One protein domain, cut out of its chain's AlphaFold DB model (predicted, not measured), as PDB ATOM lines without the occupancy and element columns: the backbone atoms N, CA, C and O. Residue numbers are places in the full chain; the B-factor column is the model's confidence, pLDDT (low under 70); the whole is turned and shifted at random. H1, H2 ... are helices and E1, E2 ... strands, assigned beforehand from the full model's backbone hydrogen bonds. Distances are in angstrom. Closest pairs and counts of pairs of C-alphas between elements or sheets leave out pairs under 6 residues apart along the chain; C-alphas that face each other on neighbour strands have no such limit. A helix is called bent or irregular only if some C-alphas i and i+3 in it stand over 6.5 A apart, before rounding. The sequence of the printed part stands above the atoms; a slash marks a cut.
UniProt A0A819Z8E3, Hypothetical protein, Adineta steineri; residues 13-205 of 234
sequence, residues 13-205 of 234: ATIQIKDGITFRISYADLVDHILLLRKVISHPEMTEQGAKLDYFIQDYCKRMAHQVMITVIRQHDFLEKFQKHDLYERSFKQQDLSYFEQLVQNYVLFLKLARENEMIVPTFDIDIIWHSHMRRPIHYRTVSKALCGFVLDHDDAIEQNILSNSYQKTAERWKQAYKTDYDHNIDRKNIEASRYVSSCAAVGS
ATOM      1  N   ALA A  13      42.352  23.261 -35.964       86.19
ATOM      2  CA  ALA A  13      43.243  22.287 -36.571       86.19
ATOM      3  C   ALA A  13      42.402  21.104 -37.054       86.19
ATOM      4  O   ALA A  13      41.645  20.511 -36.282       86.19
ATOM      5  N   THR A  14      42.527  20.776 -38.339       88.31
ATOM      6  CA  THR A  14      41.750  19.723 -38.997       88.31
ATOM      7  C   THR A  14      42.688  18.709 -39.635       88.31
ATOM      8  O   THR A  14      43.466  19.051 -40.521       88.31
ATOM      9  N   ILE A  15      42.596  17.450 -39.212       87.94
ATOM     10  CA  ILE A  15      43.396  16.344 -39.741       87.94
ATOM     11  C   ILE A  15      42.449  15.272 -40.276       87.94
ATOM     12  O   ILE A  15      41.617  14.731 -39.545       87.94
ATOM     13  N   GLN A  16      42.592  14.956 -41.563       88.12
ATOM     14  CA  GLN A  16      41.889  13.838 -42.187       88.12
ATOM     15  C   GLN A  16      42.467  12.513 -41.681       88.12
ATOM     16  O   GLN A  16      43.681  12.290 -41.704       88.12
ATOM     17  N   ILE A  17      41.585  11.641 -41.209       86.50
ATOM     18  CA  ILE A  17      41.879  10.279 -40.761       86.50
ATOM     19  C   ILE A  17      41.344   9.305 -41.824       86.50
ATOM     20  O   ILE A  17      40.714   9.700 -42.806       86.50
ATOM     21  N   LYS A  18      41.652   8.014 -41.671       78.75
ATOM     22  CA  LYS A  18      41.080   6.942 -42.487       78.75
ATOM     23  C   LYS A  18      39.547   6.939 -42.417       78.75
ATOM     24  O   LYS A  18      38.949   7.455 -41.473       78.75
ATOM     25  N   ASP A  19      38.941   6.360 -43.448       80.81
ATOM     26  CA  ASP A  19      37.501   6.085 -43.534       80.81
ATOM     27  C   ASP A  19      36.603   7.333 -43.454       80.81
ATOM     28  O   ASP A  19      35.479   7.290 -42.962       80.81
ATOM     29  N   GLY A  20      37.102   8.473 -43.948       82.56
ATOM     30  CA  GLY A  20      36.356   9.737 -43.994       82.56
ATOM     31  C   GLY A  20      36.192  10.423 -42.634       82.56
ATOM     32  O   GLY A  20      35.506  11.442 -42.534       82.56
ATOM     33  N   ILE A  21      36.823   9.898 -41.582       86.62
ATOM     34  CA  ILE A  21      36.794  10.493 -40.248       86.62
ATOM     35  C   ILE A  21      37.726  11.703 -40.225       86.62
ATOM     36  O   ILE A  21      38.841  11.667 -40.735       86.62
ATOM     37  N   THR A  22      37.285  12.795 -39.606       89.19
ATOM     38  CA  THR A  22      38.092  14.008 -39.455       89.19
ATOM     39  C   THR A  22      38.311  14.313 -37.976       89.19
ATOM     40  O   THR A  22      37.355  14.498 -37.213       89.19
ATOM     41  N   PHE A  23      39.574  14.419 -37.562       90.38
ATOM     42  CA  PHE A  23      39.915  15.018 -36.277       90.38
ATOM     43  C   PHE A  23      39.902  16.537 -36.416       90.38
ATOM     44  O   PHE A  23      40.555  17.089 -37.296       90.38
ATOM     45  N   ARG A  24      39.135  17.205 -35.555       89.69
ATOM     46  CA  ARG A  24      39.030  18.664 -35.493       89.69
ATOM     47  C   ARG A  24      39.204  19.092 -34.060       89.69
ATOM     48  O   ARG A  24      38.498  18.553 -33.215       89.69
ATOM     49  N   ILE A  25      40.069  20.043 -33.764       88.06
ATOM     50  CA  ILE A  25      40.164  20.648 -32.432       88.06
ATOM     51  C   ILE A  25      40.307  22.157 -32.582       88.06
ATOM     52  O   ILE A  25      41.097  22.635 -33.398       88.06
ATOM     53  N   SER A  26      39.496  22.902 -31.832       87.38
ATOM     54  CA  SER A  26      39.513  24.358 -31.887       87.38
ATOM     55  C   SER A  26      40.691  24.897 -31.092       87.38
ATOM     56  O   SER A  26      40.972  24.443 -29.980       87.38
ATOM     57  N   TYR A  27      41.362  25.904 -31.642       83.81
ATOM     58  CA  TYR A  27      42.360  26.666 -30.904       83.81
ATOM     59  C   TYR A  27      41.735  27.329 -29.669       83.81
ATOM     60  O   TYR A  27      42.368  27.388 -28.618       83.81
ATOM     61  N   ALA A  28      40.467  27.750 -29.760       79.25
ATOM     62  CA  ALA A  28      39.733  28.290 -28.621       79.25
ATOM     63  C   ALA A  28      39.559  27.251 -27.499       79.25
ATOM     64  O   ALA A  28      39.778  27.592 -26.344       79.25
ATOM     65  N   ASP A  29      39.275  25.982 -27.825       79.75
ATOM     66  CA  ASP A  29      39.139  24.914 -26.819       79.75
ATOM     67  C   ASP A  29      40.451  24.687 -26.047       79.75
ATOM     68  O   ASP A  29      40.441  24.450 -24.835       79.75
ATOM     69  N   LEU A  30      41.597  24.763 -26.739       83.31
ATOM     70  CA  LEU A  30      42.912  24.668 -26.104       83.31
ATOM     71  C   LEU A  30      43.196  25.886 -25.219       83.31
ATOM     72  O   LEU A  30      43.627  25.725 -24.077       83.31
ATOM     73  N   VAL A  31      42.945  27.096 -25.724       80.06
ATOM     74  CA  VAL A  31      43.152  28.338 -24.965       80.06
ATOM     75  C   VAL A  31      42.272  28.358 -23.718       80.06
ATOM     76  O   VAL A  31      42.776  28.634 -22.633       80.06
ATOM     77  N   ASP A  32      40.994  28.005 -23.833       76.12
ATOM     78  CA  ASP A  32      40.067  27.933 -22.702       76.12
ATOM     79  C   ASP A  32      40.538  26.926 -21.651       76.12
ATOM     80  O   ASP A  32      40.487  27.207 -20.450       76.12
ATOM     81  N   HIS A  33      41.043  25.767 -22.087       81.75
ATOM     82  CA  HIS A  33      41.619  24.782 -21.178       81.75
ATOM     83  C   HIS A  33      42.850  25.344 -20.452       81.75
ATOM     84  O   HIS A  33      42.927  25.274 -19.226       81.75
ATOM     85  N   ILE A  34      43.766  25.991 -21.171       78.94
ATOM     86  CA  ILE A  34      44.958  26.606 -20.580       78.94
ATOM     87  C   ILE A  34      44.590  27.722 -19.588       78.94
ATOM     88  O   ILE A  34      45.142  27.787 -18.488       78.94
ATOM     89  N   LEU A  35      43.651  28.600 -19.940       73.50
ATOM     90  CA  LEU A  35      43.200  29.673 -19.052       73.50
ATOM     91  C   LEU A  35      42.545  29.119 -17.783       73.50
ATOM     92  O   LEU A  35      42.748  29.675 -16.701       73.50
ATOM     93  N   LEU A  36      41.812  28.005 -17.888       73.31
ATOM     94  CA  LEU A  36      41.282  27.292 -16.729       73.31
ATOM     95  C   LEU A  36      42.412  26.780 -15.822       73.31
ATOM     96  O   LEU A  36      42.360  27.022 -14.618       73.31
ATOM     97  N   LEU A  37      43.455  26.158 -16.383       79.06
ATOM     98  CA  LEU A  37      44.617  25.681 -15.620       79.06
ATOM     99  C   LEU A  37      45.366  26.834 -14.925       79.06
ATOM    100  O   LEU A  37      45.675  26.747 -13.738       79.06
ATOM    101  N   ARG A  38      45.588  27.964 -15.613       76.75
ATOM    102  CA  ARG A  38      46.189  29.176 -15.013       76.75
ATOM    103  C   ARG A  38      45.349  29.725 -13.865       76.75
ATOM    104  O   ARG A  38      45.878  30.176 -12.848       76.75
ATOM    105  N   LYS A  39      44.024  29.697 -14.017       70.25
ATOM    106  CA  LYS A  39      43.107  30.114 -12.959       70.25
ATOM    107  C   LYS A  39      43.229  29.192 -11.748       70.25
ATOM    108  O   LYS A  39      43.294  29.706 -10.642       70.25
ATOM    109  N   VAL A  40      43.314  27.878 -11.948       70.50
ATOM    110  CA  VAL A  40      43.537  26.909 -10.861       70.50
ATOM    111  C   VAL A  40      44.849  27.207 -10.124       70.50
ATOM    112  O   VAL A  40      44.822  27.361  -8.910       70.50
ATOM    113  N   ILE A  41      45.957  27.404 -10.847       70.94
ATOM    114  CA  ILE A  41      47.284  27.691 -10.259       70.94
ATOM    115  C   ILE A  41      47.315  29.017  -9.488       70.94
ATOM    116  O   ILE A  41      47.924  29.113  -8.429       70.94
ATOM    117  N   SER A  42      46.654  30.058  -9.997       69.69
ATOM    118  CA  SER A  42      46.667  31.393  -9.375       69.69
ATOM    119  C   SER A  42      45.781  31.524  -8.128       69.69
ATOM    120  O   SER A  42      45.730  32.602  -7.534       69.69
ATOM    121  N   HIS A  43      45.100  30.453  -7.705       66.19
ATOM    122  CA  HIS A  43      44.326  30.403  -6.465       66.19
ATOM    123  C   HIS A  43      45.036  29.489  -5.445       66.19
ATOM    124  O   HIS A  43      44.912  28.274  -5.552       66.19
ATOM    125  N   PRO A  44      45.719  30.033  -4.417       53.66
ATOM    126  CA  PRO A  44      46.481  29.243  -3.432       53.66
ATOM    127  C   PRO A  44      45.640  28.199  -2.681       53.66
ATOM    128  O   PRO A  44      46.123  27.158  -2.261       53.66
ATOM    129  N   GLU A  45      44.337  28.441  -2.556       54.88
ATOM    130  CA  GLU A  45      43.383  27.515  -1.932       54.88
ATOM    131  C   GLU A  45      43.132  26.237  -2.763       54.88
ATOM    132  O   GLU A  45      42.371  25.366  -2.346       54.88
ATOM    133  N   MET A  46      43.720  26.159  -3.960       50.09
ATOM    134  CA  MET A  46      43.669  25.030  -4.892       50.09
ATOM    135  C   MET A  46      44.988  24.239  -4.927       50.09
ATOM    136  O   MET A  46      45.074  23.249  -5.647       50.09
ATOM    137  N   THR A  47      46.021  24.665  -4.192       44.81
ATOM    138  CA  THR A  47      47.315  23.961  -4.095       44.81
ATOM    139  C   THR A  47      47.455  23.153  -2.803       44.81
ATOM    140  O   THR A  47      48.419  22.415  -2.639       44.81
ATOM    141  N   GLU A  48      46.488  23.264  -1.888       48.19
ATOM    142  CA  GLU A  48      46.414  22.483  -0.653       48.19
ATOM    143  C   GLU A  48      45.190  21.559  -0.691       48.19
ATOM    144  O   GLU A  48      44.101  21.951  -1.119       48.19
ATOM    145  N   GLN A  49      45.365  20.310  -0.260       44.62
ATOM    146  CA  GLN A  49      44.296  19.316  -0.265       44.62
ATOM    147  C   GLN A  49      43.169  19.711   0.704       44.62
ATOM    148  O   GLN A  49      43.413  19.979   1.879       44.62
ATOM    149  N   GLY A  50      41.924  19.753   0.216       59.59
ATOM    150  CA  GLY A  50      40.759  20.164   1.003       59.59
ATOM    151  C   GLY A  50      39.484  20.318   0.168       59.59
ATOM    152  O   GLY A  50      39.517  20.273  -1.058       59.59
ATOM    153  N   ALA A  51      38.351  20.573   0.834       60.78
ATOM    154  CA  ALA A  51      37.012  20.534   0.224       60.78
ATOM    155  C   ALA A  51      36.830  21.442  -1.011       60.78
ATOM    156  O   ALA A  51      36.000  21.158  -1.877       60.78
ATOM    157  N   LYS A  52      37.593  22.540  -1.106       57.66
ATOM    158  CA  LYS A  52      37.566  23.459  -2.252       57.66
ATOM    159  C   LYS A  52      38.286  22.859  -3.460       57.66
ATOM    160  O   LYS A  52      37.700  22.822  -4.541       57.66
ATOM    161  N   LEU A  53      39.498  22.335  -3.265       55.03
ATOM    162  CA  LEU A  53      40.225  21.594  -4.293       55.03
ATOM    163  C   LEU A  53      39.428  20.359  -4.735       55.03
ATOM    164  O   LEU A  53      39.240  20.164  -5.930       55.03
ATOM    165  N   ASP A  54      38.855  19.606  -3.794       56.06
ATOM    166  CA  ASP A  54      38.025  18.434  -4.093       56.06
ATOM    167  C   ASP A  54      36.787  18.796  -4.920       56.06
ATOM    168  O   ASP A  54      36.456  18.087  -5.865       56.06
ATOM    169  N   TYR A  55      36.117  19.918  -4.630       65.81
ATOM    170  CA  TYR A  55      34.986  20.400  -5.431       65.81
ATOM    171  C   TYR A  55      35.396  20.732  -6.870       65.81
ATOM    172  O   TYR A  55      34.697  20.359  -7.812       65.81
ATOM    173  N   PHE A  56      36.519  21.425  -7.060       57.19
ATOM    174  CA  PHE A  56      36.987  21.797  -8.396       57.19
ATOM    175  C   PHE A  56      37.568  20.618  -9.167       57.19
ATOM    176  O   PHE A  56      37.347  20.538 -10.370       57.19
ATOM    177  N   ILE A  57      38.246  19.687  -8.496       54.28
ATOM    178  CA  ILE A  57      38.647  18.408  -9.082       54.28
ATOM    179  C   ILE A  57      37.400  17.616  -9.450       54.28
ATOM    180  O   ILE A  57      37.328  17.104 -10.554       54.28
ATOM    181  N   GLN A  58      36.362  17.583  -8.614       55.03
ATOM    182  CA  GLN A  58      35.091  16.957  -8.978       55.03
ATOM    183  C   GLN A  58      34.408  17.660 -10.158       55.03
ATOM    184  O   GLN A  58      33.870  16.968 -11.014       55.03
ATOM    185  N   ASP A  59      34.410  18.994 -10.250       60.00
ATOM    186  CA  ASP A  59      33.873  19.732 -11.408       60.00
ATOM    187  C   ASP A  59      34.709  19.476 -12.675       60.00
ATOM    188  O   ASP A  59      34.150  19.229 -13.743       60.00
ATOM    189  N   TYR A  60      36.036  19.441 -12.550       55.44
ATOM    190  CA  TYR A  60      36.963  19.087 -13.623       55.44
ATOM    191  C   TYR A  60      36.758  17.637 -14.079       55.44
ATOM    192  O   TYR A  60      36.478  17.419 -15.250       55.44
ATOM    193  N   CYS A  61      36.771  16.656 -13.176       50.97
ATOM    194  CA  CYS A  61      36.525  15.239 -13.455       50.97
ATOM    195  C   CYS A  61      35.110  14.980 -14.001       50.97
ATOM    196  O   CYS A  61      34.938  14.137 -14.881       50.97
ATOM    197  N   LYS A  62      34.092  15.731 -13.547       53.19
ATOM    198  CA  LYS A  62      32.739  15.716 -14.141       53.19
ATOM    199  C   LYS A  62      32.755  16.204 -15.589       53.19
ATOM    200  O   LYS A  62      32.026  15.663 -16.415       53.19
ATOM    201  N   ARG A  63      33.578  17.207 -15.910       52.59
ATOM    202  CA  ARG A  63      33.749  17.740 -17.275       52.59
ATOM    203  C   ARG A  63      34.694  16.902 -18.142       52.59
ATOM    204  O   ARG A  63      34.570  16.947 -19.360       52.59
ATOM    205  N   MET A  64      35.607  16.153 -17.530       51.28
ATOM    206  CA  MET A  64      36.611  15.310 -18.190       51.28
ATOM    207  C   MET A  64      36.159  13.859 -18.395       51.28
ATOM    208  O   MET A  64      36.911  13.082 -18.960       51.28
ATOM    209  N   ALA A  65      34.928  13.515 -17.997       46.97
ATOM    210  CA  ALA A  65      34.354  12.176 -18.107       46.97
ATOM    211  C   ALA A  65      35.244  11.086 -17.470       46.97
ATOM    212  O   ALA A  65      35.937  10.353 -18.160       46.97
ATOM    213  N   HIS A  66      35.098  10.951 -16.143       50.81
ATOM    214  CA  HIS A  66      35.510   9.805 -15.313       50.81
ATOM    215  C   HIS A  66      37.019   9.578 -15.129       50.81
ATOM    216  O   HIS A  66      37.548   8.728 -15.821       50.81
ATOM    217  N   GLN A  67      37.640  10.180 -14.098       49.28
ATOM    218  CA  GLN A  67      38.733   9.565 -13.304       49.28
ATOM    219  C   GLN A  67      38.695  10.087 -11.852       49.28
ATOM    220  O   GLN A  67      38.413  11.266 -11.624       49.28
ATOM    221  N   VAL A  68      38.851   9.197 -10.863       38.34
ATOM    222  CA  VAL A  68      38.500   9.423  -9.445       38.34
ATOM    223  C   VAL A  68      39.733   9.344  -8.527       38.34
ATOM    224  O   VAL A  68      40.382   8.313  -8.413       38.34
ATOM    225  N   MET A  69      39.947  10.439  -7.789       36.72
ATOM    226  CA  MET A  69      40.531  10.599  -6.441       36.72
ATOM    227  C   MET A  69      42.008  10.236  -6.164       36.72
ATOM    228  O   MET A  69      42.588  10.883  -5.296       36.72
ATOM    229  N   ILE A  70      42.676   9.354  -6.918       43.38
ATOM    230  CA  ILE A  70      44.169   9.286  -6.927       43.38
ATOM    231  C   ILE A  70      44.767  10.447  -7.760       43.38
ATOM    232  O   ILE A  70      45.913  10.863  -7.592       43.38
ATOM    233  N   THR A  71      43.895  11.078  -8.540       47.97
ATOM    234  CA  THR A  71      44.072  12.219  -9.436       47.97
ATOM    235  C   THR A  71      44.636  13.474  -8.753       47.97
ATOM    236  O   THR A  71      45.353  14.232  -9.386       47.97
ATOM    237  N   VAL A  72      44.404  13.725  -7.457       43.25
ATOM    238  CA  VAL A  72      44.754  15.024  -6.829       43.25
ATOM    239  C   VAL A  72      46.265  15.318  -6.833       43.25
ATOM    240  O   VAL A  72      46.679  16.412  -7.215       43.25
ATOM    241  N   ILE A  73      47.102  14.343  -6.461       44.03
ATOM    242  CA  ILE A  73      48.564  14.527  -6.329       44.03
ATOM    243  C   ILE A  73      49.244  14.640  -7.702       44.03
ATOM    244  O   ILE A  73      50.234  15.353  -7.857       44.03
ATOM    245  N   ARG A  74      48.716  13.973  -8.730       56.50
ATOM    246  CA  ARG A  74      49.310  13.994 -10.078       56.50
ATOM    247  C   ARG A  74      48.698  15.012 -11.020       56.50
ATOM    248  O   ARG A  74      49.407  15.488 -11.904       56.50
ATOM    249  N   GLN A  75      47.471  15.454 -10.751       63.19
ATOM    250  CA  GLN A  75      47.001  16.756 -11.220       63.19
ATOM    251  C   GLN A  75      47.883  17.864 -10.647       63.19
ATOM    252  O   GLN A  75      48.234  18.777 -11.379       63.19
ATOM    253  N   HIS A  76      48.329  17.768  -9.389       66.00
ATOM    254  CA  HIS A  76      49.301  18.719  -8.849       66.00
ATOM    255  C   HIS A  76      50.651  18.671  -9.595       66.00
ATOM    256  O   HIS A  76      51.127  19.725 -10.004       66.00
ATOM    257  N   ASP A  77      51.236  17.493  -9.870       72.19
ATOM    258  CA  ASP A  77      52.468  17.398 -10.692       72.19
ATOM    259  C   ASP A  77      52.270  17.950 -12.114       72.19
ATOM    260  O   ASP A  77      53.103  18.706 -12.618       72.19
ATOM    261  N   PHE A  78      51.133  17.647 -12.750       79.38
ATOM    262  CA  PHE A  78      50.770  18.226 -14.043       79.38
ATOM    263  C   PHE A  78      50.687  19.759 -13.971       79.38
ATOM    264  O   PHE A  78      51.241  20.441 -14.831       79.38
ATOM    265  N   LEU A  79      50.045  20.315 -12.939       78.62
ATOM    266  CA  LEU A  79      49.921  21.761 -12.735       78.62
ATOM    267  C   LEU A  79      51.271  22.421 -12.429       78.62
ATOM    268  O   LEU A  79      51.548  23.496 -12.960       78.62
ATOM    269  N   GLU A  80      52.141  21.786 -11.642       79.19
ATOM    270  CA  GLU A  80      53.501  22.279 -11.406       79.19
ATOM    271  C   GLU A  80      54.330  22.302 -12.693       79.19
ATOM    272  O   GLU A  80      55.031  23.280 -12.975       79.19
ATOM    273  N   LYS A  81      54.272  21.220 -13.479       83.31
ATOM    274  CA  LYS A  81      54.939  21.143 -14.782       83.31
ATOM    275  C   LYS A  81      54.379  22.192 -15.722       83.31
ATOM    276  O   LYS A  81      55.165  22.896 -16.348       83.31
ATOM    277  N   PHE A  82      53.056  22.361 -15.739       85.44
ATOM    278  CA  PHE A  82      52.393  23.395 -16.517       85.44
ATOM    279  C   PHE A  82      52.915  24.777 -16.135       85.44
ATOM    280  O   PHE A  82      53.378  25.484 -17.020       85.44
ATOM    281  N   GLN A  83      52.951  25.132 -14.846       82.56
ATOM    282  CA  GLN A  83      53.464  26.419 -14.359       82.56
ATOM    283  C   GLN A  83      54.908  26.699 -14.803       82.56
ATOM    284  O   GLN A  83      55.283  27.849 -15.028       82.56
ATOM    285  N   LYS A  84      55.725  25.650 -14.934       84.50
ATOM    286  CA  LYS A  84      57.119  25.731 -15.393       84.50
ATOM    287  C   LYS A  84      57.248  25.664 -16.925       84.50
ATOM    288  O   LYS A  84      58.344  25.894 -17.432       84.50
ATOM    289  N   HIS A  85      56.184  25.318 -17.653       86.62
ATOM    290  CA  HIS A  85      56.172  25.106 -19.102       86.62
ATOM    291  C   HIS A  85      56.019  26.416 -19.882       86.62
ATOM    292  O   HIS A  85      55.313  27.335 -19.468       86.62
ATOM    293  N   ASP A  86      56.568  26.464 -21.096       86.12
ATOM    294  CA  ASP A  86      56.521  27.646 -21.972       86.12
ATOM    295  C   ASP A  86      55.085  28.043 -22.384       86.12
ATOM    296  O   ASP A  86      54.826  29.168 -22.811       86.12
ATOM    297  N   LEU A  87      54.123  27.127 -22.221       84.19
ATOM    298  CA  LEU A  87      52.695  27.359 -22.462       84.19
ATOM    299  C   LEU A  87      52.044  28.219 -21.364       84.19
ATOM    300  O   LEU A  87      51.019  28.861 -21.615       84.19
ATOM    301  N   TYR A  88      52.622  28.276 -20.161       82.69
ATOM    302  CA  TYR A  88      52.029  28.983 -19.024       82.69
ATOM    303  C   TYR A  88      52.078  30.500 -19.145       82.69
ATOM    304  O   TYR A  88      51.111  31.142 -18.768       82.69
ATOM    305  N   GLU A  89      53.115  31.084 -19.740       77.06
ATOM    306  CA  GLU A  89      53.193  32.543 -19.953       77.06
ATOM    307  C   GLU A  89      52.838  32.956 -21.390       77.06
ATOM    308  O   GLU A  89      52.794  34.142 -21.733       77.06
ATOM    309  N   ARG A  90      52.570  31.988 -22.279       79.38
ATOM    310  CA  ARG A  90      52.331  32.279 -23.696       79.38
ATOM    311  C   ARG A  90      51.088  33.156 -23.886       79.38
ATOM    312  O   ARG A  90      50.031  32.919 -23.300       79.38
ATOM    313  N   SER A  91      51.218  34.177 -24.735       67.56
ATOM    314  CA  SER A  91      50.188  35.210 -24.942       67.56
ATOM    315  C   SER A  91      49.124  34.867 -26.004       67.56
ATOM    316  O   SER A  91      48.372  35.757 -26.392       67.56
ATOM    317  N   PHE A  92      49.051  33.601 -26.443       68.62
ATOM    318  CA  PHE A  92      48.090  33.029 -27.409       68.62
ATOM    319  C   PHE A  92      47.690  33.983 -28.543       68.62
ATOM    320  O   PHE A  92      46.518  34.314 -28.732       68.62
ATOM    321  N   LYS A  93      48.682  34.436 -29.311       72.62
ATOM    322  CA  LYS A  93      48.511  35.353 -30.446       72.62
ATOM    323  C   LYS A  93      48.353  34.574 -31.749       72.62
ATOM    324  O   LYS A  93      48.649  33.393 -31.831       72.62
ATOM    325  N   GLN A  94      47.977  35.261 -32.825       61.12
ATOM    326  CA  GLN A  94      47.826  34.651 -34.156       61.12
ATOM    327  C   GLN A  94      49.123  34.019 -34.705       61.12
ATOM    328  O   GLN A  94      49.082  33.149 -35.565       61.12
ATOM    329  N   GLN A  95      50.274  34.429 -34.173       64.12
ATOM    330  CA  GLN A  95      51.596  33.874 -34.480       64.12
ATOM    331  C   GLN A  95      51.785  32.455 -33.911       64.12
ATOM    332  O   GLN A  95      52.673  31.735 -34.351       64.12
ATOM    333  N   ASP A  96      50.945  32.049 -32.954       73.69
ATOM    334  CA  ASP A  96      51.006  30.747 -32.289       73.69
ATOM    335  C   ASP A  96      50.257  29.644 -33.056       73.69
ATOM    336  O   ASP A  96      50.289  28.487 -32.643       73.69
ATOM    337  N   LEU A  97      49.603  29.966 -34.181       80.50
ATOM    338  CA  LEU A  97      48.800  28.997 -34.933       80.50
ATOM    339  C   LEU A  97      49.634  27.861 -35.535       80.50
ATOM    340  O   LEU A  97      49.228  26.709 -35.440       80.50
ATOM    341  N   SER A  98      50.817  28.154 -36.083       84.81
ATOM    342  CA  SER A  98      51.710  27.113 -36.615       84.81
ATOM    343  C   SER A  98      52.220  26.178 -35.518       84.81
ATOM    344  O   SER A  98      52.335  24.970 -35.720       84.81
ATOM    345  N   TYR A  99      52.486  26.725 -34.330       86.62
ATOM    346  CA  TYR A  99      52.850  25.929 -33.165       86.62
ATOM    347  C   TYR A  99      51.674  25.058 -32.709       86.62
ATOM    348  O   TYR A  99      51.854  23.866 -32.490       86.62
ATOM    349  N   PHE A 100      50.457  25.604 -32.653       88.25
ATOM    350  CA  PHE A 100      49.254  24.826 -32.351       88.25
ATOM    351  C   PHE A 100      49.029  23.674 -33.340       88.25
ATOM    352  O   PHE A 100      48.781  22.546 -32.916       88.25
ATOM    353  N   GLU A 101      49.163  23.922 -34.642       89.44
ATOM    354  CA  GLU A 101      49.075  22.877 -35.668       89.44
ATOM    355  C   GLU A 101      50.120  21.775 -35.445       89.44
ATOM    356  O   GLU A 101      49.799  20.591 -35.555       89.44
ATOM    357  N   GLN A 102      51.346  22.141 -35.059       91.00
ATOM    358  CA  GLN A 102      52.397  21.183 -34.718       91.00
ATOM    359  C   GLN A 102      52.050  20.352 -33.471       91.00
ATOM    360  O   GLN A 102      52.237  19.134 -33.490       91.00
ATOM    361  N   LEU A 103      51.518  20.972 -32.411       92.06
ATOM    362  CA  LEU A 103      51.060  20.265 -31.207       92.06
ATOM    363  C   LEU A 103      49.981  19.231 -31.551       92.06
ATOM    364  O   LEU A 103      50.056  18.069 -31.149       92.06
ATOM    365  N   VAL A 104      49.006  19.640 -32.363       93.94
ATOM    366  CA  VAL A 104      47.912  18.788 -32.840       93.94
ATOM    367  C   VAL A 104      48.438  17.643 -33.709       93.94
ATOM    368  O   VAL A 104      48.025  16.494 -33.535       93.94
ATOM    369  N   GLN A 105      49.384  17.922 -34.603       94.06
ATOM    370  CA  GLN A 105      50.018  16.897 -35.424       94.06
ATOM    371  C   GLN A 105      50.760  15.871 -34.559       94.06
ATOM    372  O   GLN A 105      50.592  14.666 -34.762       94.06
ATOM    373  N   ASN A 106      51.537  16.325 -33.572       95.06
ATOM    374  CA  ASN A 106      52.263  15.444 -32.661       95.06
ATOM    375  C   ASN A 106      51.315  14.572 -31.833       95.06
ATOM    376  O   ASN A 106      51.569  13.381 -31.675       95.06
ATOM    377  N   TYR A 107      50.191  15.127 -31.377       95.62
ATOM    378  CA  TYR A 107      49.148  14.368 -30.694       95.62
ATOM    379  C   TYR A 107      48.543  13.265 -31.580       95.62
ATOM    380  O   TYR A 107      48.417  12.117 -31.150       95.62
ATOM    381  N   VAL A 108      48.228  13.552 -32.847       95.12
ATOM    382  CA  VAL A 108      47.720  12.521 -33.772       95.12
ATOM    383  C   VAL A 108      48.767  11.438 -34.043       95.12
ATOM    384  O   VAL A 108      48.427  10.256 -34.111       95.12
ATOM    385  N   LEU A 109      50.040  11.812 -34.190       95.62
ATOM    386  CA  LEU A 109      51.137  10.848 -34.320       95.62
ATOM    387  C   LEU A 109      51.315  10.012 -33.045       95.62
ATOM    388  O   LEU A 109      51.598   8.820 -33.139       95.62
ATOM    389  N   PHE A 110      51.096  10.592 -31.867       96.00
ATOM    390  CA  PHE A 110      51.110   9.866 -30.600       96.00
ATOM    391  C   PHE A 110      49.996   8.816 -30.534       96.00
ATOM    392  O   PHE A 110      50.283   7.657 -30.244       96.00
ATOM    393  N   LEU A 111      48.760   9.163 -30.915       94.31
ATOM    394  CA  LEU A 111      47.669   8.182 -31.003       94.31
ATOM    395  C   LEU A 111      48.010   7.045 -31.974       94.31
ATOM    396  O   LEU A 111      47.869   5.881 -31.627       94.31
ATOM    397  N   LYS A 112      48.541   7.358 -33.164       94.44
ATOM    398  CA  LYS A 112      48.978   6.343 -34.144       94.44
ATOM    399  C   LYS A 112      50.133   5.466 -33.653       94.44
ATOM    400  O   LYS A 112      50.352   4.391 -34.207       94.44
ATOM    401  N   LEU A 113      50.902   5.936 -32.671       95.25
ATOM    402  CA  LEU A 113      51.990   5.168 -32.076       95.25
ATOM    403  C   LEU A 113      51.460   4.099 -31.112       95.25
ATOM    404  O   LEU A 113      52.146   3.097 -30.910       95.25
ATOM    405  N   ALA A 114      50.274   4.294 -30.529       93.38
ATOM    406  CA  ALA A 114      49.698   3.397 -29.534       93.38
ATOM    407  C   ALA A 114      49.444   1.985 -30.082       93.38
ATOM    408  O   ALA A 114      49.112   1.792 -31.253       93.38
ATOM    409  N   ARG A 115      49.610   0.990 -29.209       90.44
ATOM    410  CA  ARG A 115      49.330  -0.427 -29.467       90.44
ATOM    411  C   ARG A 115      48.624  -1.019 -28.253       90.44
ATOM    412  O   ARG A 115      48.834  -0.548 -27.137       90.44
ATOM    413  N   GLU A 116      47.796  -2.031 -28.479       85.69
ATOM    414  CA  GLU A 116      47.121  -2.746 -27.394       85.69
ATOM    415  C   GLU A 116      48.139  -3.350 -26.426       85.69
ATOM    416  O   GLU A 116      49.178  -3.860 -26.853       85.69
ATOM    417  N   ASN A 117      47.834  -3.298 -25.126       81.25
ATOM    418  CA  ASN A 117      48.675  -3.835 -24.050       81.25
ATOM    419  C   ASN A 117      50.091  -3.234 -23.968       81.25
ATOM    420  O   ASN A 117      50.963  -3.782 -23.293       81.25
ATOM    421  N   GLU A 118      50.340  -2.101 -24.629       86.62
ATOM    422  CA  GLU A 118      51.591  -1.360 -24.516       86.62
ATOM    423  C   GLU A 118      51.353   0.005 -23.866       86.62
ATOM    424  O   GLU A 118      50.423   0.733 -24.210       86.62
ATOM    425  N   MET A 119      52.250   0.363 -22.948       88.88
ATOM    426  CA  MET A 119      52.290   1.679 -22.324       88.88
ATOM    427  C   MET A 119      53.127   2.641 -23.176       88.88
ATOM    428  O   MET A 119      54.261   2.318 -23.548       88.88
ATOM    429  N   ILE A 120      52.600   3.835 -23.439       93.06
ATOM    430  CA  ILE A 120      53.355   4.961 -24.009       93.06
ATOM    431  C   ILE A 120      53.191   6.205 -23.138       93.06
ATOM    432  O   ILE A 120      52.126   6.438 -22.588       93.06
ATOM    433  N   VAL A 121      54.234   7.019 -22.999       92.44
ATOM    434  CA  VAL A 121      54.228   8.198 -22.116       92.44
ATOM    435  C   VAL A 121      54.227   9.464 -22.970       92.44
ATOM    436  O   VAL A 121      55.171   9.638 -23.745       92.44
ATOM    437  N   PRO A 122      53.208  10.338 -22.868       93.31
ATOM    438  CA  PRO A 122      53.157  11.564 -23.650       93.31
ATOM    439  C   PRO A 122      54.206  12.588 -23.187       93.31
ATOM    440  O   PRO A 122      54.605  12.638 -22.021       93.31
ATOM    441  N   THR A 123      54.632  13.464 -24.099       93.12
ATOM    442  CA  THR A 123      55.229  14.747 -23.696       93.12
ATOM    443  C   THR A 123      54.146  15.644 -23.095       93.12
ATOM    444  O   THR A 123      52.957  15.439 -23.341       93.12
ATOM    445  N   PHE A 124      54.536  16.671 -22.343       91.19
ATOM    446  CA  PHE A 124      53.596  17.645 -21.781       91.19
ATOM    447  C   PHE A 124      52.742  18.309 -22.879       91.19
ATOM    448  O   PHE A 124      51.523  18.416 -22.759       91.19
ATOM    449  N   ASP A 125      53.380  18.672 -23.994       92.38
ATOM    450  CA  ASP A 125      52.742  19.237 -25.187       92.38
ATOM    451  C   ASP A 125      51.679  18.311 -25.802       92.38
ATOM    452  O   ASP A 125      50.637  18.770 -26.272       92.38
ATOM    453  N   ILE A 126      51.911  16.996 -25.793       94.56
ATOM    454  CA  ILE A 126      50.930  16.009 -26.260       94.56
ATOM    455  C   ILE A 126      49.804  15.842 -25.236       94.56
ATOM    456  O   ILE A 126      48.635  15.786 -25.619       94.56
ATOM    457  N   ASP A 127      50.145  15.779 -23.950       91.44
ATOM    458  CA  ASP A 127      49.205  15.553 -22.850       91.44
ATOM    459  C   ASP A 127      48.181  16.691 -22.733       91.44
ATOM    460  O   ASP A 127      46.984  16.440 -22.608       91.44
ATOM    461  N   ILE A 128      48.595  17.949 -22.914       88.69
ATOM    462  CA  ILE A 128      47.658  19.080 -22.856       88.69
ATOM    463  C   ILE A 128      46.646  19.081 -24.015       88.69
ATOM    464  O   ILE A 128      45.467  19.384 -23.802       88.69
ATOM    465  N   ILE A 129      47.061  18.690 -25.230       92.25
ATOM    466  CA  ILE A 129      46.145  18.502 -26.371       92.25
ATOM    467  C   ILE A 129      45.223  17.312 -26.114       92.25
ATOM    468  O   ILE A 129      44.029  17.371 -26.423       92.25
ATOM    469  N   TRP A 130      45.762  16.242 -25.532       91.44
ATOM    470  CA  TRP A 130      44.994  15.057 -25.190       91.44
ATOM    471  C   TRP A 130      43.899  15.380 -24.170       91.44
ATOM    472  O   TRP A 130      42.733  15.079 -24.430       91.44
ATOM    473  N   HIS A 131      44.218  16.086 -23.081       85.44
ATOM    474  CA  HIS A 131      43.222  16.559 -22.114       85.44
ATOM    475  C   HIS A 131      42.146  17.412 -22.785       85.44
ATOM    476  O   HIS A 131      40.955  17.194 -22.563       85.44
ATOM    477  N   SER A 132      42.540  18.342 -23.659       86.69
ATOM    478  CA  SER A 132      41.584  19.155 -24.417       86.69
ATOM    479  C   SER A 132      40.665  18.301 -25.302       86.69
ATOM    480  O   SER A 132      39.472  18.590 -25.394       86.69
ATOM    481  N   HIS A 133      41.172  17.229 -25.917       88.56
ATOM    482  CA  HIS A 133      40.366  16.320 -26.735       88.56
ATOM    483  C   HIS A 133      39.407  15.455 -25.896       88.56
ATOM    484  O   HIS A 133      38.249  15.289 -26.292       88.56
ATOM    485  N   MET A 134      39.837  14.964 -24.726       84.75
ATOM    486  CA  MET A 134      39.015  14.132 -23.826       84.75
ATOM    487  C   MET A 134      37.747  14.846 -23.329       84.75
ATOM    488  O   MET A 134      36.729  14.198 -23.096       84.75
ATOM    489  N   ARG A 135      37.734  16.187 -23.308       81.12
ATOM    490  CA  ARG A 135      36.540  17.012 -23.016       81.12
ATOM    491  C   ARG A 135      35.384  16.825 -24.008       81.12
ATOM    492  O   ARG A 135      34.279  17.304 -23.760       81.12
ATOM    493  N   ARG A 136      35.616  16.164 -25.147       82.62
ATOM    494  CA  ARG A 136      34.591  15.817 -26.145       82.62
ATOM    495  C   ARG A 136      34.517  14.290 -26.280       82.62
ATOM    496  O   ARG A 136      34.945  13.754 -27.302       82.62
ATOM    497  N   PRO A 137      33.956  13.573 -25.290       80.50
ATOM    498  CA  PRO A 137      34.123  12.123 -25.141       80.50
ATOM    499  C   PRO A 137      33.657  11.308 -26.359       80.50
ATOM    500  O   PRO A 137      34.296  10.330 -26.739       80.50
ATOM    501  N   ILE A 138      32.584  11.738 -27.033       84.94
ATOM    502  CA  ILE A 138      32.079  11.077 -28.250       84.94
ATOM    503  C   ILE A 138      33.075  11.215 -29.410       84.94
ATOM    504  O   ILE A 138      33.366  10.243 -30.114       84.94
ATOM    505  N   HIS A 139      33.611  12.422 -29.613       88.00
ATOM    506  CA  HIS A 139      34.597  12.683 -30.662       88.00
ATOM    507  C   HIS A 139      35.923  11.986 -30.345       88.00
ATOM    508  O   HIS A 139      36.465  11.312 -31.219       88.00
ATOM    509  N   TYR A 140      36.346  12.026 -29.079       88.69
ATOM    510  CA  TYR A 140      37.519  11.318 -28.578       88.69
ATOM    511  C   TYR A 140      37.451   9.819 -28.863       88.69
ATOM    512  O   TYR A 140      38.326   9.282 -29.537       88.69
ATOM    513  N   ARG A 141      36.369   9.150 -28.452       86.69
ATOM    514  CA  ARG A 141      36.156   7.722 -28.727       86.69
ATOM    515  C   ARG A 141      36.224   7.405 -30.220       86.69
ATOM    516  O   ARG A 141      36.847   6.421 -30.608       86.69
ATOM    517  N   THR A 142      35.573   8.220 -31.047       89.44
ATOM    518  CA  THR A 142      35.505   8.008 -32.502       89.44
ATOM    519  C   THR A 142      36.889   8.111 -33.140       89.44
ATOM    520  O   THR A 142      37.286   7.240 -33.911       89.44
ATOM    521  N   VAL A 143      37.641   9.155 -32.793       91.75
ATOM    522  CA  VAL A 143      38.973   9.420 -33.346       91.75
ATOM    523  C   VAL A 143      40.013   8.430 -32.829       91.75
ATOM    524  O   VAL A 143      40.811   7.947 -33.629       91.75
ATOM    525  N   SER A 144      39.994   8.082 -31.539       90.06
ATOM    526  CA  SER A 144      40.905   7.079 -30.968       90.06
ATOM    527  C   SER A 144      40.717   5.726 -31.651       90.06
ATOM    528  O   SER A 144      41.671   5.189 -32.210       90.06
ATOM    529  N   LYS A 145      39.470   5.244 -31.773       90.44
ATOM    530  CA  LYS A 145      39.180   4.001 -32.505       90.44
ATOM    531  C   LYS A 145      39.639   4.051 -33.963       90.44
ATOM    532  O   LYS A 145      40.192   3.078 -34.456       90.44
ATOM    533  N   ALA A 146      39.465   5.185 -34.640       91.56
ATOM    534  CA  ALA A 146      39.906   5.346 -36.025       91.56
ATOM    535  C   ALA A 146      41.439   5.365 -36.192       91.56
ATOM    536  O   ALA A 146      41.952   4.988 -37.247       91.56
ATOM    537  N   LEU A 147      42.178   5.842 -35.185       91.75
ATOM    538  CA  LEU A 147      43.630   6.020 -35.258       91.75
ATOM    539  C   LEU A 147      44.424   4.831 -34.717       91.75
ATOM    540  O   LEU A 147      45.422   4.468 -35.339       91.75
ATOM    541  N   CYS A 148      44.003   4.247 -33.595       91.19
ATOM    542  CA  CYS A 148      44.708   3.149 -32.931       91.19
ATOM    543  C   CYS A 148      43.859   1.894 -32.691       91.19
ATOM    544  O   CYS A 148      44.394   0.908 -32.203       91.19
ATOM    545  N   GLY A 149      42.574   1.885 -33.064       89.75
ATOM    546  CA  GLY A 149      41.691   0.713 -32.946       89.75
ATOM    547  C   GLY A 149      40.925   0.616 -31.624       89.75
ATOM    548  O   GLY A 149      39.875  -0.018 -31.573       89.75
ATOM    549  N   PHE A 150      41.366   1.321 -30.584       87.56
ATOM    550  CA  PHE A 150      40.778   1.293 -29.241       87.56
ATOM    551  C   PHE A 150      40.647   2.706 -28.658       87.56
ATOM    552  O   PHE A 150      41.097   3.692 -29.245       87.56
ATOM    553  N   VAL A 151      39.984   2.828 -27.506       86.88
ATOM    554  CA  VAL A 151      40.017   4.070 -26.722       86.88
ATOM    555  C   VAL A 151      41.272   4.025 -25.867       86.88
ATOM    556  O   VAL A 151      41.436   3.109 -25.068       86.88
ATOM    557  N   LEU A 152      42.179   4.972 -26.087       84.12
ATOM    558  CA  LEU A 152      43.414   5.061 -25.321       84.12
ATOM    559  C   LEU A 152      43.077   5.516 -23.894       84.12
ATOM    560  O   LEU A 152      42.444   6.551 -23.721       84.12
ATOM    561  N   ASP A 153      43.446   4.741 -22.885       81.44
ATOM    562  CA  ASP A 153      43.174   5.105 -21.496       81.44
ATOM    563  C   ASP A 153      44.291   6.000 -20.956       81.44
ATOM    564  O   ASP A 153      45.453   5.846 -21.343       81.44
ATOM    565  N   HIS A 154      43.934   6.953 -20.101       77.44
ATOM    566  CA  HIS A 154      44.869   7.882 -19.464       77.44
ATOM    567  C   HIS A 154      45.165   7.358 -18.062       77.44
ATOM    568  O   HIS A 154      44.314   7.416 -17.196       77.44
ATOM    569  N   ASP A 155      46.333   6.771 -17.837       76.56
ATOM    570  CA  ASP A 155      46.685   6.200 -16.537       76.56
ATOM    571  C   ASP A 155      47.603   7.165 -15.780       76.56
ATOM    572  O   ASP A 155      48.791   7.315 -16.095       76.56
ATOM    573  N   ASP A 156      47.042   7.842 -14.779       69.88
ATOM    574  CA  ASP A 156      47.767   8.709 -13.858       69.88
ATOM    575  C   ASP A 156      48.232   7.971 -12.589       69.88
ATOM    576  O   ASP A 156      48.800   8.594 -11.699       69.88
ATOM    577  N   ALA A 157      48.080   6.647 -12.476       68.06
ATOM    578  CA  ALA A 157      48.463   5.870 -11.294       68.06
ATOM    579  C   ALA A 157      49.896   5.291 -11.353       68.06
ATOM    580  O   ALA A 157      50.421   4.841 -10.331       68.06
ATOM    581  N   ILE A 158      50.617   5.429 -12.466       72.38
ATOM    582  CA  ILE A 158      51.933   4.792 -12.686       72.38
ATOM    583  C   ILE A 158      53.090   5.488 -11.951       72.38
ATOM    584  O   ILE A 158      53.278   6.693 -12.070       72.38
ATOM    585  N   GLU A 159      53.912   4.739 -11.209       75.75
ATOM    586  CA  GLU A 159      55.095   5.238 -10.478       75.75
ATOM    587  C   GLU A 159      56.138   5.963 -11.363       75.75
ATOM    588  O   GLU A 159      56.353   5.621 -12.526       75.75
ATOM    589  N   GLN A 160      56.837   6.959 -10.801       74.44
ATOM    590  CA  GLN A 160      57.708   7.888 -11.549       74.44
ATOM    591  C   GLN A 160      58.914   7.219 -12.239       74.44
ATOM    592  O   GLN A 160      59.305   7.587 -13.352       74.44
ATOM    593  N   ASN A 161      59.491   6.206 -11.600       76.94
ATOM    594  CA  ASN A 161      60.548   5.358 -12.158       76.94
ATOM    595  C   ASN A 161      60.045   4.544 -13.368       76.94
ATOM    596  O   ASN A 161      60.752   4.400 -14.370       76.94
ATOM    597  N   ILE A 162      58.813   4.027 -13.300       81.50
ATOM    598  CA  ILE A 162      58.164   3.294 -14.395       81.50
ATOM    599  C   ILE A 162      57.860   4.254 -15.549       81.50
ATOM    600  O   ILE A 162      58.159   3.923 -16.701       81.50
ATOM    601  N   LEU A 163      57.353   5.456 -15.253       83.12
ATOM    602  CA  LEU A 163      57.112   6.511 -16.242       83.12
ATOM    603  C   LEU A 163      58.390   6.889 -16.991       83.12
ATOM    604  O   LEU A 163      58.392   6.923 -18.218       83.12
ATOM    605  N   SER A 164      59.506   7.094 -16.291       83.00
ATOM    606  CA  SER A 164      60.764   7.511 -16.927       83.00
ATOM    607  C   SER A 164      61.335   6.462 -17.879       83.00
ATOM    608  O   SER A 164      61.728   6.782 -19.005       83.00
ATOM    609  N   ASN A 165      61.324   5.192 -17.469       85.69
ATOM    610  CA  ASN A 165      61.735   4.082 -18.330       85.69
ATOM    611  C   ASN A 165      60.791   3.918 -19.534       85.69
ATOM    612  O   ASN A 165      61.233   3.663 -20.657       85.69
ATOM    613  N   SER A 166      59.487   4.087 -19.320       89.06
ATOM    614  CA  SER A 166      58.473   3.967 -20.375       89.06
ATOM    615  C   SER A 166      58.507   5.146 -21.350       89.06
ATOM    616  O   SER A 166      58.297   4.962 -22.552       89.06
ATOM    617  N   TYR A 167      58.883   6.339 -20.884       90.94
ATOM    618  CA  TYR A 167      59.149   7.494 -21.734       90.94
ATOM    619  C   TYR A 167      60.306   7.227 -22.697       90.94
ATOM    620  O   TYR A 167      60.168   7.479 -23.894       90.94
ATOM    621  N   GLN A 168      61.418   6.648 -22.228       89.94
ATOM    622  CA  GLN A 168      62.539   6.296 -23.112       89.94
ATOM    623  C   GLN A 168      62.101   5.335 -24.222       89.94
ATOM    624  O   GLN A 168      62.360   5.596 -25.397       89.94
ATOM    625  N   LYS A 169      61.347   4.286 -23.870       92.00
ATOM    626  CA  LYS A 169      60.777   3.347 -24.850       92.00
ATOM    627  C   LYS A 169      59.851   4.049 -25.844       92.00
ATOM    628  O   LYS A 169      59.906   3.780 -27.044       92.00
ATOM    629  N   THR A 170      59.025   4.978 -25.366       94.62
ATOM    630  CA  THR A 170      58.137   5.781 -26.220       94.62
ATOM    631  C   THR A 170      58.946   6.627 -27.203       94.62
ATOM    632  O   THR A 170      58.672   6.604 -28.403       94.62
ATOM    633  N   ALA A 171      59.995   7.302 -26.728       94.00
ATOM    634  CA  ALA A 171      60.866   8.137 -27.549       94.00
ATOM    635  C   ALA A 171      61.634   7.332 -28.612       94.00
ATOM    636  O   ALA A 171      61.777   7.775 -29.753       94.00
ATOM    637  N   GLU A 172      62.107   6.134 -28.267       93.75
ATOM    638  CA  GLU A 172      62.757   5.222 -29.213       93.75
ATOM    639  C   GLU A 172      61.797   4.773 -30.311       93.75
ATOM    640  O   GLU A 172      62.131   4.840 -31.497       93.75
ATOM    641  N   ARG A 173      60.580   4.373 -29.935       95.06
ATOM    642  CA  ARG A 173      59.539   3.978 -30.888       95.06
ATOM    643  C   ARG A 173      59.123   5.129 -31.789       95.06
ATOM    644  O   ARG A 173      59.000   4.933 -32.997       95.06
ATOM    645  N   TRP A 174      58.959   6.326 -31.230       96.38
ATOM    646  CA  TRP A 174      58.693   7.537 -32.000       96.38
ATOM    647  C   TRP A 174      59.782   7.763 -33.051       96.38
ATOM    648  O   TRP A 174      59.484   7.915 -34.237       96.38
ATOM    649  N   LYS A 175      61.056   7.691 -32.650       95.50
ATOM    650  CA  LYS A 175      62.194   7.856 -33.564       95.50
ATOM    651  C   LYS A 175      62.222   6.792 -34.657       95.50
ATOM    652  O   LYS A 175      62.521   7.095 -35.813       95.50
ATOM    653  N   GLN A 176      61.886   5.550 -34.323       96.06
ATOM    654  CA  GLN A 176      61.793   4.467 -35.299       96.06
ATOM    655  C   GLN A 176      60.648   4.685 -36.296       96.06
ATOM    656  O   GLN A 176      60.867   4.488 -37.495       96.06
ATOM    657  N   ALA A 177      59.473   5.108 -35.826       95.94
ATOM    658  CA  ALA A 177      58.272   5.284 -36.638       95.94
ATOM    659  C   ALA A 177      58.324   6.541 -37.518       95.94
ATOM    660  O   ALA A 177      58.022   6.473 -38.708       95.94
ATOM    661  N   TYR A 178      58.738   7.676 -36.953       95.62
ATOM    662  CA  TYR A 178      58.586   8.995 -37.576       95.62
ATOM    663  C   TYR A 178      59.901   9.651 -37.989       95.62
ATOM    664  O   TYR A 178      59.884  10.694 -38.633       95.62
ATOM    665  N   LYS A 179      61.044   9.031 -37.665       95.44
ATOM    666  CA  LYS A 179      62.394   9.515 -38.016       95.44
ATOM    667  C   LYS A 179      62.719  10.916 -37.483       95.44
ATOM    668  O   LYS A 179      63.660  11.548 -37.952       95.44
ATOM    669  N   THR A 180      61.985  11.369 -36.474       92.81
ATOM    670  CA  THR A 180      62.214  12.615 -35.740       92.81
ATOM    671  C   THR A 180      62.487  12.300 -34.274       92.81
ATOM    672  O   THR A 180      62.173  11.208 -33.797       92.81
ATOM    673  N   ASP A 181      63.114  13.222 -33.551       91.25
ATOM    674  CA  ASP A 181      63.211  13.088 -32.099       91.25
ATOM    675  C   ASP A 181      61.853  13.399 -31.457       91.25
ATOM    676  O   ASP A 181      61.105  14.241 -31.953       91.25
ATOM    677  N   TYR A 182      61.528  12.678 -30.380       90.19
ATOM    678  CA  TYR A 182      60.219  12.781 -29.732       90.19
ATOM    679  C   TYR A 182      60.011  14.132 -29.043       90.19
ATOM    680  O   TYR A 182      58.979  14.773 -29.213       90.19
ATOM    681  N   ASP A 183      61.043  14.589 -28.340       84.44
ATOM    682  CA  ASP A 183      61.151  15.938 -27.807       84.44
ATOM    683  C   ASP A 183      62.632  16.329 -27.794       84.44
ATOM    684  O   ASP A 183      63.491  15.525 -27.413       84.44
ATOM    685  N   HIS A 184      62.938  17.545 -28.236       77.75
ATOM    686  CA  HIS A 184      64.299  18.085 -28.266       77.75
ATOM    687  C   HIS A 184      64.668  18.819 -26.970       77.75
ATOM    688  O   HIS A 184      65.848  19.072 -26.733       77.75
ATOM    689  N   ASN A 185      63.686  19.128 -26.121       79.44
ATOM    690  CA  ASN A 185      63.860  19.868 -24.872       79.44
ATOM    691  C   ASN A 185      64.054  18.955 -23.651       79.44
ATOM    692  O   ASN A 185      64.274  19.444 -22.543       79.44
ATOM    693  N   ILE A 186      63.989  17.631 -23.833       80.00
ATOM    694  CA  ILE A 186      64.135  16.656 -22.746       80.00
ATOM    695  C   ILE A 186      65.589  16.207 -22.607       80.00
ATOM    696  O   ILE A 186      66.141  15.533 -23.482       80.00
ATOM    697  N   ASP A 187      66.185  16.508 -21.450       77.81
ATOM    698  CA  ASP A 187      67.445  15.895 -21.041       77.81
ATOM    699  C   ASP A 187      67.207  14.426 -20.668       77.81
ATOM    700  O   ASP A 187      66.610  14.100 -19.641       77.81
ATOM    701  N   ARG A 188      67.718  13.515 -21.501       75.94
ATOM    702  CA  ARG A 188      67.598  12.061 -21.297       75.94
ATOM    703  C   ARG A 188      68.260  11.571 -20.008       75.94
ATOM    704  O   ARG A 188      67.958  10.463 -19.575       75.94
ATOM    705  N   LYS A 189      69.159  12.360 -19.411       76.12
ATOM    706  CA  LYS A 189      69.798  12.049 -18.125       76.12
ATOM    707  C   LYS A 189      68.943  12.452 -16.925       76.12
ATOM    708  O   LYS A 189      69.237  12.010 -15.821       76.12
ATOM    709  N   ASN A 190      67.911  13.273 -17.131       81.06
ATOM    710  CA  ASN A 190      67.061  13.799 -16.068       81.06
ATOM    711  C   ASN A 190      65.587  13.870 -16.504       81.06
ATOM    712  O   ASN A 190      64.956  14.927 -16.504       81.06
ATOM    713  N   ILE A 191      65.053  12.718 -16.916       80.00
ATOM    714  CA  ILE A 191      63.666  12.577 -17.383       80.00
ATOM    715  C   ILE A 191      62.687  12.852 -16.237       80.00
ATOM    716  O   ILE A 191      61.703  13.558 -16.441       80.00
ATOM    717  N   GLU A 192      62.992  12.364 -15.031       74.06
ATOM    718  CA  GLU A 192      62.114  12.473 -13.861       74.06
ATOM    719  C   GLU A 192      61.813  13.923 -13.469       74.06
ATOM    720  O   GLU A 192      60.676  14.227 -13.117       74.06
ATOM    721  N   ALA A 193      62.802  14.820 -13.557       76.00
ATOM    722  CA  ALA A 193      62.634  16.235 -13.228       76.00
ATOM    723  C   ALA A 193      62.223  17.100 -14.434       76.00
ATOM    724  O   ALA A 193      62.127  18.326 -14.318       76.00
ATOM    725  N   SER A 194      62.026  16.499 -15.610       81.69
ATOM    726  CA  SER A 194      61.719  17.249 -16.822       81.69
ATOM    727  C   SER A 194      60.291  17.787 -16.799       81.69
ATOM    728  O   SER A 194      59.322  17.037 -16.690       81.69
ATOM    729  N   ARG A 195      60.150  19.096 -17.020       77.25
ATOM    730  CA  ARG A 195      58.847  19.755 -17.221       77.25
ATOM    731  C   ARG A 195      58.150  19.374 -18.532       77.25
ATOM    732  O   ARG A 195      56.981  19.685 -18.706       77.25
ATOM    733  N   TYR A 196      58.878  18.748 -19.455       82.25
ATOM    734  CA  TYR A 196      58.387  18.384 -20.784       82.25
ATOM    735  C   TYR A 196      57.878  16.933 -20.844       82.25
ATOM    736  O   TYR A 196      57.287  16.535 -21.844       82.25
ATOM    737  N   VAL A 197      58.081  16.132 -19.790       82.50
ATOM    738  CA  VAL A 197      57.553  14.759 -19.680       82.50
ATOM    739  C   VAL A 197      56.251  14.801 -18.885       82.50
ATOM    740  O   VAL A 197      56.217  15.372 -17.791       82.50
ATOM    741  N   SER A 198      55.182  14.200 -19.410       81.38
ATOM    742  CA  SER A 198      53.904  14.135 -18.694       81.38
ATOM    743  C   SER A 198      54.010  13.334 -17.384       81.38
ATOM    744  O   SER A 198      54.961  12.589 -17.149       81.38
ATOM    745  N   SER A 199      53.050  13.551 -16.489       77.19
ATOM    746  CA  SER A 199      52.856  12.803 -15.246       77.19
ATOM    747  C   SER A 199      51.976  11.555 -15.409       77.19
ATOM    748  O   SER A 199      51.720  10.875 -14.416       77.19
ATOM    749  N   CYS A 200      51.523  11.244 -16.630       77.94
ATOM    750  CA  CYS A 200      50.679  10.088 -16.934       77.94
ATOM    751  C   CYS A 200      51.320   9.141 -17.954       77.94
ATOM    752  O   CYS A 200      52.321   9.465 -18.602       77.94
ATOM    753  N   ALA A 201      50.696   7.984 -18.152       82.00
ATOM    754  CA  ALA A 201      50.896   7.195 -19.355       82.00
ATOM    755  C   ALA A 201      49.581   6.926 -20.078       82.00
ATOM    756  O   ALA A 201      48.486   7.154 -19.575       82.00
ATOM    757  N   ALA A 202      49.718   6.421 -21.291       81.19
ATOM    758  CA  ALA A 202      48.633   5.976 -22.120       81.19
ATOM    759  C   ALA A 202      48.687   4.460 -22.259       81.19
ATOM    760  O   ALA A 202      49.732   3.916 -22.639       81.19
ATOM    761  N   VAL A 203      47.573   3.791 -21.975       79.31
ATOM    762  CA  VAL A 203      47.473   2.329 -22.031       79.31
ATOM    763  C   VAL A 203      46.338   1.940 -22.968       79.31
ATOM    764  O   VAL A 203      45.230   2.469 -22.897       79.31
ATOM    765  N   GLY A 204      46.617   1.030 -23.898       71.06
ATOM    766  CA  GLY A 204      45.584   0.467 -24.757       71.06
ATOM    767  C   GLY A 204      44.826  -0.648 -24.054       71.06
ATOM    768  O   GLY A 204      45.323  -1.773 -24.008       71.06
ATOM    769  N   SER A 205      43.630  -0.349 -23.544       59.22
ATOM    770  CA  SER A 205      42.711  -1.361 -23.019       59.22
ATOM    771  C   SER A 205      41.973  -2.038 -24.176       59.22
ATOM    772  O   SER A 205      41.176  -1.411 -24.870       59.22
TER     773      SER A 205
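AT A GLANCE: This is residues 13 to 205 of the 234 residues of the protein "Hypothetical protein" of Adineta steineri (UniProt A0A819Z8E3). This is a rounded body of crossed helices built around the short helix H5, which lies near its middle: H4 crosses H5, H1 crosses it at another place, and H6 makes a corner with its end. The hairpin E1 E2 packs on H4 and H6, the small strand pair E3 E4 lies between H6 and H7, H3 reaches across the end of H1, and H2 lies far out with only H3 near it among the helices. The printed part has 193 residues, with seven named helices and four named strands in the order E1 E2 H1 H2 H3 H4 H5 H6 E3 H7 E4; each of the two sheets has two strands and is antiparallel, and the class is mostly helix. The whole is compact, with a radius of gyration of the C-alphas of 16.1 A and spans of 45 by 36 by 35 A.

HOW THE PARTS SIT: Begin with the sheet of E1, residues 13 to 16, and E2, residues 22 to 26, an antiparallel hairpin in which N 15 and O 23 are 2.8 A apart and N 23 and O 15 are 2.9 A apart, both within hydrogen-bond range. From E1 look to H4, residues 94 to 113, where the closest C-alphas, of Ala 13 and Glu 101, are 5.9 A apart. From E2 look to H6, residues 137 to 148, where those of Phe 23 and Val 143 are 6.4 A apart. H4 touches H5, residues 124 to 134, about perpendicular at 81 degrees, with the C-alphas of Tyr 107 and Ile 126 closest at 5.1 A. H4 touches H6 at a steep tilt of 61 degrees, the same way, closest at Lys 112 and Cys 148, 5.5 A between C-alphas. H5 and H6 only just touch, with 3 pairs of C-alphas within 8 A, and only at the corner, closest at Met 134 and Tyr 140, 5.7 A. H1, residues 27 to 41, touches H5 with its residues 29 to 33 alone; the C-alphas of Leu 30 and Ser 132 are closest at 5.9 A, and the tilt of 72 degrees is only just about perpendicular. With residues 37 to 41 alone H1 touches H3, residues 71 to 84, about perpendicular at 76 degrees, closest at Ile 41 and Leu 79, 6.9 A between C-alphas. H2, residues 51 to 63, is close to H3 but not clearly touching, with the C-alphas of Ile 57 and Val 72 closest at 7.3 A. H7, residues 160 to 178, only just touches H4, with 3 pairs of C-alphas within 8 A, closest at Leu 113 and Trp 174, 7.1 A. E3, residues 152 to 155, and E4, residues 201 to 204, are antiparallel neighbours, with N 155 and O 201 2.8 A apart, within hydrogen-bond range; residues 119 to 120 also pair antiparallel with residues 202 to 203 of E4. H7 is apart from H5 and H6. Every O i to N i+4 pair is within hydrogen-bond range in H1, H2, H3, H6 and H7, against 14 of 16 in H4 and 6 of 7 in H5.

IN THESE COORDINATES: Find C-alpha 13 at (43.243, 22.287, -36.571), where E1 begins; E1 spans 10.2 A and E2 12.9 A. H1 runs 21.2 A, H2 18.0 A and H3 19.7 A. H4 runs 29.8 A from C-alpha 94 at (47.826, 34.651, -34.156); it is irregular, with C-alphas 95 and 98 7.1 A apart. H5 spans 15.1 A, H6 15.9 A, E3 9.4 A and H7 26.1 A. E4 spans 10.1 A and ends at C-alpha 204 at (45.584, 0.467, -24.757).

THE WHOLE: The two C-alphas farthest apart, those of Ala 51 and Lys 179, are 47.2 A apart. The printed part has no cut. Look at residues 179 to 200 for the long link, from H7 to E4. The mean pLDDT of the printed part is 78.7; 42 residues are under 70, among them residues 42 to 76.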